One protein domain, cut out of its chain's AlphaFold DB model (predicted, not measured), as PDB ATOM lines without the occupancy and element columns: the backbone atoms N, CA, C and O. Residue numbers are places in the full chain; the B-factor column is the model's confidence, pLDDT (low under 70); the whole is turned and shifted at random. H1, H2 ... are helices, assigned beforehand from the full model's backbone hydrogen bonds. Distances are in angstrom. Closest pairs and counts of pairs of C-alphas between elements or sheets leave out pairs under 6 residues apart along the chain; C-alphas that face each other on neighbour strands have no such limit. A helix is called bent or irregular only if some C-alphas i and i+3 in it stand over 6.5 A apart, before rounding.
ATOM      1  N   LEU A   5      49.438 -45.814 -25.149       54.50
ATOM      2  CA  LEU A   5      49.321 -45.086 -26.427       54.50
ATOM      3  C   LEU A   5      48.164 -44.071 -26.455       54.50
ATOM      4  O   LEU A   5      48.235 -43.085 -27.183       54.50
ATOM      5  N   ALA A   6      47.123 -44.269 -25.639       56.28
ATOM      6  CA  ALA A   6      45.992 -43.339 -25.557       56.28
ATOM      7  C   ALA A   6      46.373 -41.948 -24.994       56.28
ATOM      8  O   ALA A   6      45.943 -40.950 -25.574       56.28
ATOM      9  N   PRO A   7      47.225 -41.829 -23.951       57.66
ATOM     10  CA  PRO A   7      47.686 -40.525 -23.467       57.66
ATOM     11  C   PRO A   7      48.578 -39.793 -24.481       57.66
ATOM     12  O   PRO A   7      48.496 -38.574 -24.602       57.66
ATOM     13  N   LEU A   8      49.392 -40.532 -25.246       52.38
ATOM     14  CA  LEU A   8      50.321 -39.969 -26.232       52.38
ATOM     15  C   LEU A   8      49.603 -39.395 -27.467       52.38
ATOM     16  O   LEU A   8      50.101 -38.451 -28.064       52.38
ATOM     17  N   LEU A   9      48.431 -39.932 -27.831       56.25
ATOM     18  CA  LEU A   9      47.567 -39.397 -28.895       56.25
ATOM     19  C   LEU A   9      46.668 -38.239 -28.421       56.25
ATOM     20  O   LEU A   9      46.320 -37.371 -29.220       56.25
ATOM     21  N   ALA A  10      46.311 -38.191 -27.133       55.81
ATOM     22  CA  ALA A  10      45.510 -37.110 -26.545       55.81
ATOM     23  C   ALA A  10      46.332 -35.842 -26.225       55.81
ATOM     24  O   ALA A  10      45.804 -34.727 -26.286       55.81
ATOM     25  N   ALA A  11      47.625 -36.004 -25.927       56.78
ATOM     26  CA  ALA A  11      48.567 -34.910 -25.696       56.78
ATOM     27  C   ALA A  11      48.686 -33.923 -26.886       56.78
ATOM     28  O   ALA A  11      48.442 -32.735 -26.677       56.78
ATOM     29  N   PRO A  12      48.941 -34.355 -28.142       62.78
ATOM     30  CA  PRO A  12      49.082 -33.435 -29.273       62.78
ATOM     31  C   PRO A  12      47.762 -32.765 -29.666       62.78
ATOM     32  O   PRO A  12      47.764 -31.628 -30.126       62.78
ATOM     33  N   MET A  13      46.624 -33.437 -29.465       67.50
ATOM     34  CA  MET A  13      45.301 -32.892 -29.796       67.50
ATOM     35  C   MET A  13      44.942 -31.720 -28.877       67.50
ATOM     36  O   MET A  13      44.455 -30.690 -29.336       67.50
ATOM     37  N   THR A  14      45.228 -31.855 -27.580       71.81
ATOM     38  CA  THR A  14      44.940 -30.811 -26.587       71.81
ATOM     39  C   THR A  14      45.839 -29.590 -26.798       71.81
ATOM     40  O   THR A  14      45.348 -28.463 -26.813       71.81
ATOM     41  N   GLU A  15      47.134 -29.797 -27.048       75.25
ATOM     42  CA  GLU A  15      48.071 -28.706 -27.344       75.25
ATOM     43  C   GLU A  15      47.768 -28.014 -28.678       75.25
ATOM     44  O   GLU A  15      47.825 -26.784 -28.766       75.25
ATOM     45  N   ALA A  16      47.350 -28.768 -29.700       80.62
ATOM     46  CA  ALA A  16      46.891 -28.198 -30.962       80.62
ATOM     47  C   ALA A  16      45.673 -27.282 -30.756       80.62
ATOM     48  O   ALA A  16      45.674 -26.151 -31.239       80.62
ATOM     49  N   ILE A  17      44.673 -27.711 -29.979       84.06
ATOM     50  CA  ILE A  17      43.482 -26.901 -29.676       84.06
ATOM     51  C   ILE A  17      43.859 -25.620 -28.917       84.06
ATOM     52  O   ILE A  17      43.383 -24.536 -29.261       84.06
ATOM     53  N   ILE A  18      44.742 -25.721 -27.917       84.94
ATOM     54  CA  ILE A  18      45.208 -24.563 -27.143       84.94
ATOM     55  C   ILE A  18      45.977 -23.586 -28.046       84.94
ATOM     56  O   ILE A  18      45.730 -22.383 -27.985       84.94
ATOM     57  N   SER A  19      46.855 -24.075 -28.927       79.81
ATOM     58  CA  SER A  19      47.624 -23.212 -29.836       79.81
ATOM     59  C   SER A  19      46.730 -22.452 -30.824       79.81
ATOM     60  O   SER A  19      46.899 -21.245 -31.004       79.81
ATOM     61  N   VAL A  20      45.714 -23.111 -31.391       87.88
ATOM     62  CA  VAL A  20      44.725 -22.472 -32.272       87.88
ATOM     63  C   VAL A  20      43.937 -21.403 -31.514       87.88
ATOM     64  O   VAL A  20      43.764 -20.294 -32.020       87.88
ATOM     65  N   LEU A  21      43.510 -21.692 -30.280       88.50
ATOM     66  CA  LEU A  21      42.802 -20.727 -29.440       88.50
ATOM     67  C   LEU A  21      43.661 -19.482 -29.156       88.50
ATOM     68  O   LEU A  21      43.180 -18.357 -29.302       88.50
ATOM     69  N   VAL A  22      44.935 -19.672 -28.797       88.25
ATOM     70  CA  VAL A  22      45.881 -18.573 -28.541       88.25
ATOM     71  C   VAL A  22      46.060 -17.701 -29.784       88.25
ATOM     72  O   VAL A  22      45.990 -16.476 -29.678       88.25
ATOM     73  N   ILE A  23      46.218 -18.304 -30.966       89.06
ATOM     74  CA  ILE A  23      46.358 -17.571 -32.235       89.06
ATOM     75  C   ILE A  23      45.104 -16.740 -32.530       89.06
ATOM     76  O   ILE A  23      45.214 -15.565 -32.881       89.06
ATOM     77  N   VAL A  24      43.906 -17.304 -32.342       88.75
ATOM     78  CA  VAL A  24      42.639 -16.584 -32.558       88.75
ATOM     79  C   VAL A  24      42.501 -15.396 -31.602       88.75
ATOM     80  O   VAL A  24      42.086 -14.312 -32.019       88.75
ATOM     81  N   ILE A  25      42.876 -15.563 -30.331       85.31
ATOM     82  CA  ILE A  25      42.837 -14.484 -29.335       85.31
ATOM     83  C   ILE A  25      43.853 -13.391 -29.683       85.31
ATOM     84  O   ILE A  25      43.489 -12.215 -29.702       85.31
ATOM     85  N   ALA A  26      45.094 -13.757 -30.011       81.12
ATOM     86  CA  ALA A  26      46.134 -12.810 -30.404       81.12
ATOM     87  C   ALA A  26      45.728 -12.008 -31.649       81.12
ATOM     88  O   ALA A  26      45.842 -10.781 -31.665       81.12
ATOM     89  N   LEU A  27      45.157 -12.680 -32.653       83.38
ATOM     90  CA  LEU A  27      44.632 -12.040 -33.856       83.38
ATOM     91  C   LEU A  27      43.496 -11.064 -33.511       83.38
ATOM     92  O   LEU A  27      43.490  -9.920 -33.966       83.38
ATOM     93  N   LYS A  28      42.556 -11.467 -32.649       78.00
ATOM     94  CA  LYS A  28      41.449 -10.607 -32.209       78.00
ATOM     95  C   LYS A  28      41.939  -9.377 -31.439       78.00
ATOM     96  O   LYS A  28      41.409  -8.287 -31.654       78.00
ATOM     97  N   LEU A  29      42.945  -9.528 -30.577       74.19
ATOM     98  CA  LEU A  29      43.561  -8.422 -29.837       74.19
ATOM     99  C   LEU A  29      44.320  -7.467 -30.766       74.19
ATOM    100  O   LEU A  29      44.218  -6.249 -30.602       74.19
ATOM    101  N   ALA A  30      45.007  -7.990 -31.785       71.25
ATOM    102  CA  ALA A  30      45.637  -7.173 -32.818       71.25
ATOM    103  C   ALA A  30      44.594  -6.345 -33.593       71.25
ATOM    104  O   ALA A  30      44.733  -5.128 -33.713       71.25
ATOM    105  N   PHE A  31      43.486  -6.958 -34.023       72.00
ATOM    106  CA  PHE A  31      42.389  -6.233 -34.676       72.00
ATOM    107  C   PHE A  31      41.693  -5.229 -33.748       72.00
ATOM    108  O   PHE A  31      41.326  -4.142 -34.191       72.00
ATOM    109  N   PHE A  32      41.516  -5.553 -32.465       72.81
ATOM    110  CA  PHE A  32      40.962  -4.623 -31.477       72.81
ATOM    111  C   PHE A  32      41.868  -3.398 -31.293       72.81
ATOM    112  O   PHE A  32      41.382  -2.269 -31.226       72.81
ATOM    113  N   THR A  33      43.183  -3.611 -31.303       78.75
ATOM    114  CA  THR A  33      44.187  -2.545 -31.222       78.75
ATOM    115  C   THR A  33      44.131  -1.639 -32.452       78.75
ATOM    116  O   THR A  33      44.059  -0.423 -32.300       78.75
ATOM    117  N   ILE A  34      44.056  -2.206 -33.662       81.62
ATOM    118  CA  ILE A  34      43.911  -1.430 -34.906       81.62
ATOM    119  C   ILE A  34      42.606  -0.627 -34.903       81.62
ATOM    120  O   ILE A  34      42.612   0.551 -35.250       81.62
ATOM    121  N   LYS A  35      41.487  -1.221 -34.465       80.19
ATOM    122  CA  LYS A  35      40.207  -0.502 -34.350       80.19
ATOM    123  C   LYS A  35      40.291   0.662 -33.367       80.19
ATOM    124  O   LYS A  35      39.792   1.741 -33.670       80.19
ATOM    125  N   LYS A  36      40.940   0.464 -32.216       86.12
ATOM    126  CA  LYS A  36      41.158   1.528 -31.228       86.12
ATOM    127  C   LYS A  36      42.009   2.659 -31.809       86.12
ATOM    128  O   LYS A  36      41.647   3.820 -31.665       86.12
ATOM    129  N   VAL A  37      43.091   2.321 -32.508       87.75
ATOM    130  CA  VAL A  37      43.949   3.298 -33.195       87.75
ATOM    131  C   VAL A  37      43.166   4.064 -34.260       87.75
ATOM    132  O   VAL A  37      43.228   5.287 -34.294       87.75
ATOM    133  N   ALA A  38      42.375   3.374 -35.082       89.31
ATOM    134  CA  ALA A  38      41.548   4.014 -36.099       89.31
ATOM    135  C   ALA A  38      40.538   4.990 -35.475       89.31
ATOM    136  O   ALA A  38      40.424   6.123 -35.935       89.31
ATOM    137  N   LEU A  39      39.857   4.595 -34.395       92.00
ATOM    138  CA  LEU A  39      38.939   5.479 -33.667       92.00
ATOM    139  C   LEU A  39      39.657   6.693 -33.070       92.00
ATOM    140  O   LEU A  39      39.157   7.809 -33.183       92.00
ATOM    141  N   ASN A  40      40.836   6.495 -32.483       93.31
ATOM    142  CA  ASN A  40      41.654   7.573 -31.933       93.31
ATOM    143  C   ASN A  40      42.067   8.590 -33.007       93.31
ATOM    144  O   ASN A  40      41.971   9.794 -32.780       93.31
ATOM    145  N   VAL A  41      42.471   8.113 -34.188       90.69
ATOM    146  CA  VAL A  41      42.817   8.966 -35.334       90.69
ATOM    147  C   VAL A  41      41.594   9.715 -35.850       90.69
ATOM    148  O   VAL A  41      41.673  10.922 -36.055       90.69
ATOM    149  N   VAL A  42      40.454   9.035 -36.020       93.62
ATOM    150  CA  VAL A  42      39.204   9.666 -36.474       93.62
ATOM    151  C   VAL A  42      38.768  10.757 -35.500       93.62
ATOM    152  O   VAL A  42      38.486  11.872 -35.929       93.62
ATOM    153  N   LEU A  43      38.770  10.477 -34.194       93.44
ATOM    154  CA  LEU A  43      38.471  11.480 -33.169       93.44
ATOM    155  C   LEU A  43      39.462  12.646 -33.222       93.44
ATOM    156  O   LEU A  43      39.038  13.794 -33.173       93.44
ATOM    157  N   GLY A  44      40.754  12.366 -33.398       91.50
ATOM    158  CA  GLY A  44      41.788  13.380 -33.588       91.50
ATOM    159  C   GLY A  44      41.538  14.305 -34.779       91.50
ATOM    160  O   GLY A  44      41.618  15.523 -34.635       91.50
ATOM    161  N   ILE A  45      41.184  13.737 -35.939       92.00
ATOM    162  CA  ILE A  45      40.807  14.497 -37.140       92.00
ATOM    163  C   ILE A  45      39.574  15.352 -36.852       92.00
ATOM    164  O   ILE A  45      39.574  16.540 -37.153       92.00
ATOM    165  N   VAL A  46      38.530  14.780 -36.248       93.94
ATOM    166  CA  VAL A  46      37.301  15.522 -35.936       93.94
ATOM    167  C   VAL A  46      37.603  16.700 -35.013       93.94
ATOM    168  O   VAL A  46      37.185  17.817 -35.307       93.94
ATOM    169  N   THR A  47      38.372  16.492 -33.941       91.75
ATOM    170  CA  THR A  47      38.773  17.574 -33.032       91.75
ATOM    171  C   THR A  47      39.571  18.652 -33.764       91.75
ATOM    172  O   THR A  47      39.257  19.830 -33.624       91.75
ATOM    173  N   TYR A  48      40.537  18.270 -34.603       90.88
ATOM    174  CA  TYR A  48      41.311  19.211 -35.418       90.88
ATOM    175  C   TYR A  48      40.425  20.077 -36.321       90.88
ATOM    176  O   TYR A  48      40.541  21.303 -36.324       90.88
ATOM    177  N   MET A  49      39.502  19.440 -37.046       91.19
ATOM    178  CA  MET A  49      38.581  20.119 -37.954       91.19
ATOM    179  C   MET A  49      37.658  21.077 -37.197       91.19
ATOM    180  O   MET A  49      37.453  22.201 -37.641       91.19
ATOM    181  N   VAL A  50      37.130  20.670 -36.039       92.62
ATOM    182  CA  VAL A  50      36.302  21.547 -35.196       92.62
ATOM    183  C   VAL A  50      37.104  22.767 -34.742       92.62
ATOM    184  O   VAL A  50      36.627  23.893 -34.848       92.62
ATOM    185  N   CYS A  51      38.340  22.575 -34.287       91.38
ATOM    186  CA  CYS A  51      39.170  23.678 -33.824       91.38
ATOM    187  C   CYS A  51      39.504  24.687 -34.934       91.38
ATOM    188  O   CYS A  51      39.426  25.887 -34.685       91.38
ATOM    189  N   ILE A  52      39.805  24.233 -36.156       92.31
ATOM    190  CA  ILE A  52      40.132  25.140 -37.270       92.31
ATOM    191  C   ILE A  52      38.886  25.774 -37.886       92.31
ATOM    192  O   ILE A  52      38.855  26.982 -38.086       92.31
ATOM    193  N   TYR A  53      37.861  24.984 -38.205       92.81
ATOM    194  CA  TYR A  53      36.733  25.469 -39.005       92.81
ATOM    195  C   TYR A  53      35.582  26.036 -38.173       92.81
ATOM    196  O   TYR A  53      34.821  26.857 -38.675       92.81
ATOM    197  N   VAL A  54      35.422  25.599 -36.920       92.31
ATOM    198  CA  VAL A  54      34.347  26.085 -36.040       92.31
ATOM    199  C   VAL A  54      34.898  27.117 -35.065       92.31
ATOM    200  O   VAL A  54      34.372  28.225 -34.976       92.31
ATOM    201  N   LEU A  55      35.979  26.778 -34.358       90.50
ATOM    202  CA  LEU A  55      36.574  27.657 -33.346       90.50
ATOM    203  C   LEU A  55      37.580  28.660 -33.925       90.50
ATOM    204  O   LEU A  55      37.979  29.573 -33.212       90.50
ATOM    205  N   HIS A  56      37.955  28.525 -35.203       90.44
ATOM    206  CA  HIS A  56      38.892  29.418 -35.896       90.44
ATOM    207  C   HIS A  56      40.261  29.544 -35.201       90.44
ATOM    208  O   HIS A  56      40.931  30.567 -35.319       90.44
ATOM    209  N   ILE A  57      40.696  28.491 -34.498       88.81
ATOM    210  CA  ILE A  57      42.007  28.421 -33.844       88.81
ATOM    211  C   ILE A  57      43.021  27.886 -34.869       88.81
ATOM    212  O   ILE A  57      42.895  26.730 -35.290       88.81
ATOM    213  N   PRO A  58      44.030  28.676 -35.280       83.50
ATOM    214  CA  PRO A  58      45.020  28.249 -36.263       83.50
ATOM    215  C   PRO A  58      46.022  27.277 -35.623       83.50
ATOM    216  O   PRO A  58      47.073  27.673 -35.128       83.50
ATOM    217  N   MET A  59      45.685  25.986 -35.617       84.19
ATOM    218  CA  MET A  59      46.569  24.934 -35.113       84.19
ATOM    219  C   MET A  59      47.419  24.333 -36.235       84.19
ATOM    220  O   MET A  59      46.904  23.612 -37.094       84.19
ATOM    221  N   ASP A  60      48.730  24.569 -36.187       83.44
ATOM    222  CA  ASP A  60      49.704  23.856 -37.018       83.44
ATOM    223  C   ASP A  60      50.260  22.655 -36.241       83.44
ATOM    224  O   ASP A  60      51.016  22.798 -35.277       83.44
ATOM    225  N   ILE A  61      49.808  21.451 -36.606       82.75
ATOM    226  CA  ILE A  61      50.040  20.237 -35.822       82.75
ATOM    227  C   ILE A  61      51.072  19.348 -36.507       82.75
ATOM    228  O   ILE A  61      50.793  18.673 -37.498       82.75
ATOM    229  N   GLY A  62      52.257  19.288 -35.901       86.50
ATOM    230  CA  GLY A  62      53.336  18.406 -36.330       86.50
ATOM    231  C   GLY A  62      53.071  16.917 -36.069       86.50
ATOM    232  O   GLY A  62      52.195  16.518 -35.296       86.50
ATOM    233  N   PHE A  63      53.904  16.071 -36.677       85.81
ATOM    234  CA  PHE A  63      53.793  14.608 -36.612       85.81
ATOM    235  C   PHE A  63      53.771  14.039 -35.179       85.81
ATOM    236  O   PHE A  63      53.096  13.047 -34.913       85.81
ATOM    237  N   GLY A  64      54.462  14.684 -34.232       87.12
ATOM    238  CA  GLY A  64      54.518  14.234 -32.836       87.12
ATOM    239  C   GLY A  64      53.157  14.233 -32.130       87.12
ATOM    240  O   GLY A  64      52.827  13.277 -31.434       87.12
ATOM    241  N   VAL A  65      52.330  15.257 -32.350       89.38
ATOM    242  CA  VAL A  65      50.992  15.339 -31.741       89.38
ATOM    243  C   VAL A  65      50.044  14.334 -32.394       89.38
ATOM    244  O   VAL A  65      49.276  13.684 -31.693       89.38
ATOM    245  N   TRP A  66      50.160  14.106 -33.705       89.06
ATOM    246  CA  TRP A  66      49.438  13.029 -34.393       89.06
ATOM    247  C   TRP A  66      49.781  11.642 -33.840       89.06
ATOM    248  O   TRP A  66      48.882  10.838 -33.589       89.06
ATOM    249  N   ALA A  67      51.065  11.373 -33.594       87.50
ATOM    250  CA  ALA A  67      51.513  10.122 -32.991       87.50
ATOM    251  C   ALA A  67      50.984   9.953 -31.555       87.50
ATOM    252  O   ALA A  67      50.533   8.871 -31.178       87.50
ATOM    253  N   LEU A  68      50.970  11.029 -30.762       88.81
ATOM    254  CA  LEU A  68      50.357  11.015 -29.435       88.81
ATOM    255  C   LEU A  68      48.846  10.790 -29.519       88.81
ATOM    256  O   LEU A  68      48.305  10.045 -28.710       88.81
ATOM    257  N   THR A  69      48.169  11.369 -30.509       89.69
ATOM    258  CA  THR A  69      46.731  11.186 -30.719       89.69
ATOM    259  C   THR A  69      46.394   9.742 -31.083       89.69
ATOM    260  O   THR A  69      45.420   9.193 -30.579       89.69
ATOM    261  N   VAL A  70      47.235   9.065 -31.866       87.12
ATOM    262  CA  VAL A  70      47.112   7.617 -32.116       87.12
ATOM    263  C   VAL A  70      47.128   6.823 -30.803       87.12
ATOM    264  O   VAL A  70      46.321   5.906 -30.622       87.12
ATOM    265  N   LEU A  71      48.004   7.197 -29.866       86.62
ATOM    266  CA  LEU A  71      48.198   6.487 -28.601       86.62
ATOM    267  C   LEU A  71      47.124   6.822 -27.547       86.62
ATOM    268  O   LEU A  71      46.576   5.925 -26.903       86.62
ATOM    269  N   PHE A  72      46.817   8.110 -27.388       87.38
ATOM    270  CA  PHE A  72      46.022   8.677 -26.293       87.38
ATOM    271  C   PHE A  72      44.638   9.190 -26.723       87.38
ATOM    272  O   PHE A  72      43.865   9.645 -25.882       87.38
ATOM    273  N   GLY A  73      44.291   9.100 -28.007       88.75
ATOM    274  CA  GLY A  73      43.036   9.629 -28.543       88.75
ATOM    275  C   GLY A  73      43.079  11.151 -28.723       88.75
ATOM    276  O   GLY A  73      44.154  11.711 -28.887       88.75
ATOM    277  N   PRO A  74      41.942  11.865 -28.687       90.44
ATOM    278  CA  PRO A  74      41.881  13.292 -29.028       90.44
ATOM    279  C   PRO A  74      42.512  14.232 -27.982       90.44
ATOM    280  O   PRO A  74      42.600  15.434 -28.225       90.44
ATOM    281  N   ILE A  75      42.960  13.718 -26.830       91.44
ATOM    282  CA  ILE A  75      43.486  14.518 -25.707       91.44
ATOM    283  C   ILE A  75      44.646  15.441 -26.125       91.44
ATOM    284  O   ILE A  75      44.568  16.634 -25.833       91.44
ATOM    285  N   PRO A  76      45.695  14.973 -26.835       90.00
ATOM    286  CA  PRO A  76      46.791  15.839 -27.273       90.00
ATOM    287  C   PRO A  76      46.320  16.954 -28.215       90.00
ATOM    288  O   PRO A  76      46.847  18.060 -28.161       90.00
ATOM    289  N   MET A  77      45.291  16.684 -29.026       89.94
ATOM    290  CA  MET A  77      44.676  17.667 -29.924       89.94
ATOM    291  C   MET A  77      43.941  18.763 -29.146       89.94
ATOM    292  O   MET A  77      44.067  19.937 -29.472       89.94
ATOM    293  N   VAL A  78      43.211  18.391 -28.089       88.94
ATOM    294  CA  VAL A  78      42.535  19.352 -27.202       88.94
ATOM    295  C   VAL A  78      43.552  20.216 -26.456       88.94
ATOM    296  O   VAL A  78      43.372  21.424 -26.354       88.94
ATOM    297  N   LEU A  79      44.643  19.621 -25.968       90.12
ATOM    298  CA  LEU A  79      45.716  20.367 -25.303       90.12
ATOM    299  C   LEU A  79      46.411  21.342 -26.259       90.12
ATOM    300  O   LEU A  79      46.662  22.483 -25.880       90.12
ATOM    301  N   ALA A  80      46.672  20.923 -27.500       89.12
ATOM    302  CA  ALA A  80      47.189  21.818 -28.530       89.12
ATOM    303  C   ALA A  80      46.213  22.974 -28.795       89.12
ATOM    304  O   ALA A  80      46.631  24.127 -28.822       89.12
ATOM    305  N   ALA A  81      44.910  22.697 -28.900       89.44
ATOM    306  CA  ALA A  81      43.895  23.730 -29.098       89.44
ATOM    307  C   ALA A  81      43.862  24.758 -27.965       89.44
ATOM    308  O   ALA A  81      43.755  25.950 -28.233       89.44
ATOM    309  N   LEU A  82      43.998  24.313 -26.713       89.25
ATOM    310  CA  LEU A  82      44.102  25.214 -25.564       89.25
ATOM    311  C   LEU A  82      45.373  26.067 -25.610       89.25
ATOM    312  O   LEU A  82      45.326  27.222 -25.213       89.25
ATOM    313  N   TYR A  83      46.492  25.520 -26.090       89.50
ATOM    314  CA  TYR A  83      47.745  26.265 -26.214       89.50
ATOM    315  C   TYR A  83      47.696  27.330 -27.318       89.50
ATOM    316  O   TYR A  83      48.153  28.442 -27.101       89.50
ATOM    317  N   TYR A  84      47.142  27.001 -28.489       84.69
ATOM    318  CA  TYR A  84      47.037  27.939 -29.615       84.69
ATOM    319  C   TYR A  84      45.872  28.932 -29.487       84.69
ATOM    320  O   TYR A  84      45.869  29.951 -30.170       84.69
ATOM    321  N   GLY A  85      44.853  28.606 -28.688       80.62
ATOM    322  CA  GLY A  85      43.660  29.432 -28.491       80.62
ATOM    323  C   GLY A  85      43.722  30.394 -27.299       80.62
ATOM    324  O   GLY A  85      42.783  31.174 -27.135       80.62
ATOM    325  N   LEU A  86      44.766  30.316 -26.466       73.75
ATOM    326  CA  LEU A  86      45.048  31.255 -25.372       73.75
ATOM    327  C   LEU A  86      45.945  32.397 -25.869       73.75
ATOM    328  O   LEU A  86      45.688  33.550 -25.461       73.75
TER     329      LEU A  86
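Overview. This is residues 5 to 86 of the 86 residues of an uncharacterized protein of Veillonella sp. ICM51a (UniProt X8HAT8). One very long helix, H1, makes the length of the model; its residues 5 to 33 stick out alone as an arm. Near its other end, two short helices, H2 and H3, pack on it and form a small compact head, with H2 crossing H1 and H3 running alongside it. The printed part has 82 residues with three named helices, H1, H2 and H3 in that order along the chain, and no named strand: the class is all helix. The whole is extended, with a radius of gyration of the C-alphas of 22.4 A, and spans 76 by 18 by 15 A.

Arrangement. Start at Leu 5 and follow H1, residues 5 to 54; residues 5 to 33 stand free. With residues 37 to 44 alone, H1 touches H2, residues 63 to 72; look at the C-alphas of Val 37 and Val 70, the closest pair, 5.5 A apart. H1 and H2 run opposite ways at a steep tilt of 55 degrees. With residues 44 to 51 alone, H1 touches H3, residues 75 to 85, where the closest C-alphas, those of Gly 44 and Met 77, are 6.3 A apart. H1 and H3 run the same way at a shallow tilt of 13 degrees. H2 touches H3, the closest C-alphas being those of Thr 69 and Pro 76, 5.8 A apart. These two run opposite ways at a steep tilt of 47 degrees. The helix packing is mostly crossed, but only just: of 3 pairs of helices, 1 is at a shallow tilt. In H2 and H3 every O i to N i+4 pair is within hydrogen-bond range; in H1, 44 of 46 are.

Along the chain. Find C-alpha 5 at (49.321, -45.086, -26.427); from there H1 runs 73.4 A to C-alpha 54 at (34.347, 26.085, -36.040). H1 is neither bent nor irregular, but only just: C-alphas 9 and 12 are 6.2 A apart. H2 runs 14.2 A from Phe 63 to Phe 72. H3 runs 15.2 A from Ile 75 to Gly 85, where you find C-alpha 85 at (43.660, 29.432, -28.491).

Size, cuts and confidence. The C-alphas of Leu 5 and Leu 86, the two farthest apart, are 76.5 A apart. Without residues 5 to 33, the body of 53 residues spans 33 by 19 by 14 A. The printed part has no cut and ends at residue 86, the chain's last. The link from H1 to H2 is short, with 8 residues, and that from H2 to H3 is tight, with 2. The mean pLDDT of the printed part is 83.3; residues 5 to 13 are under 70.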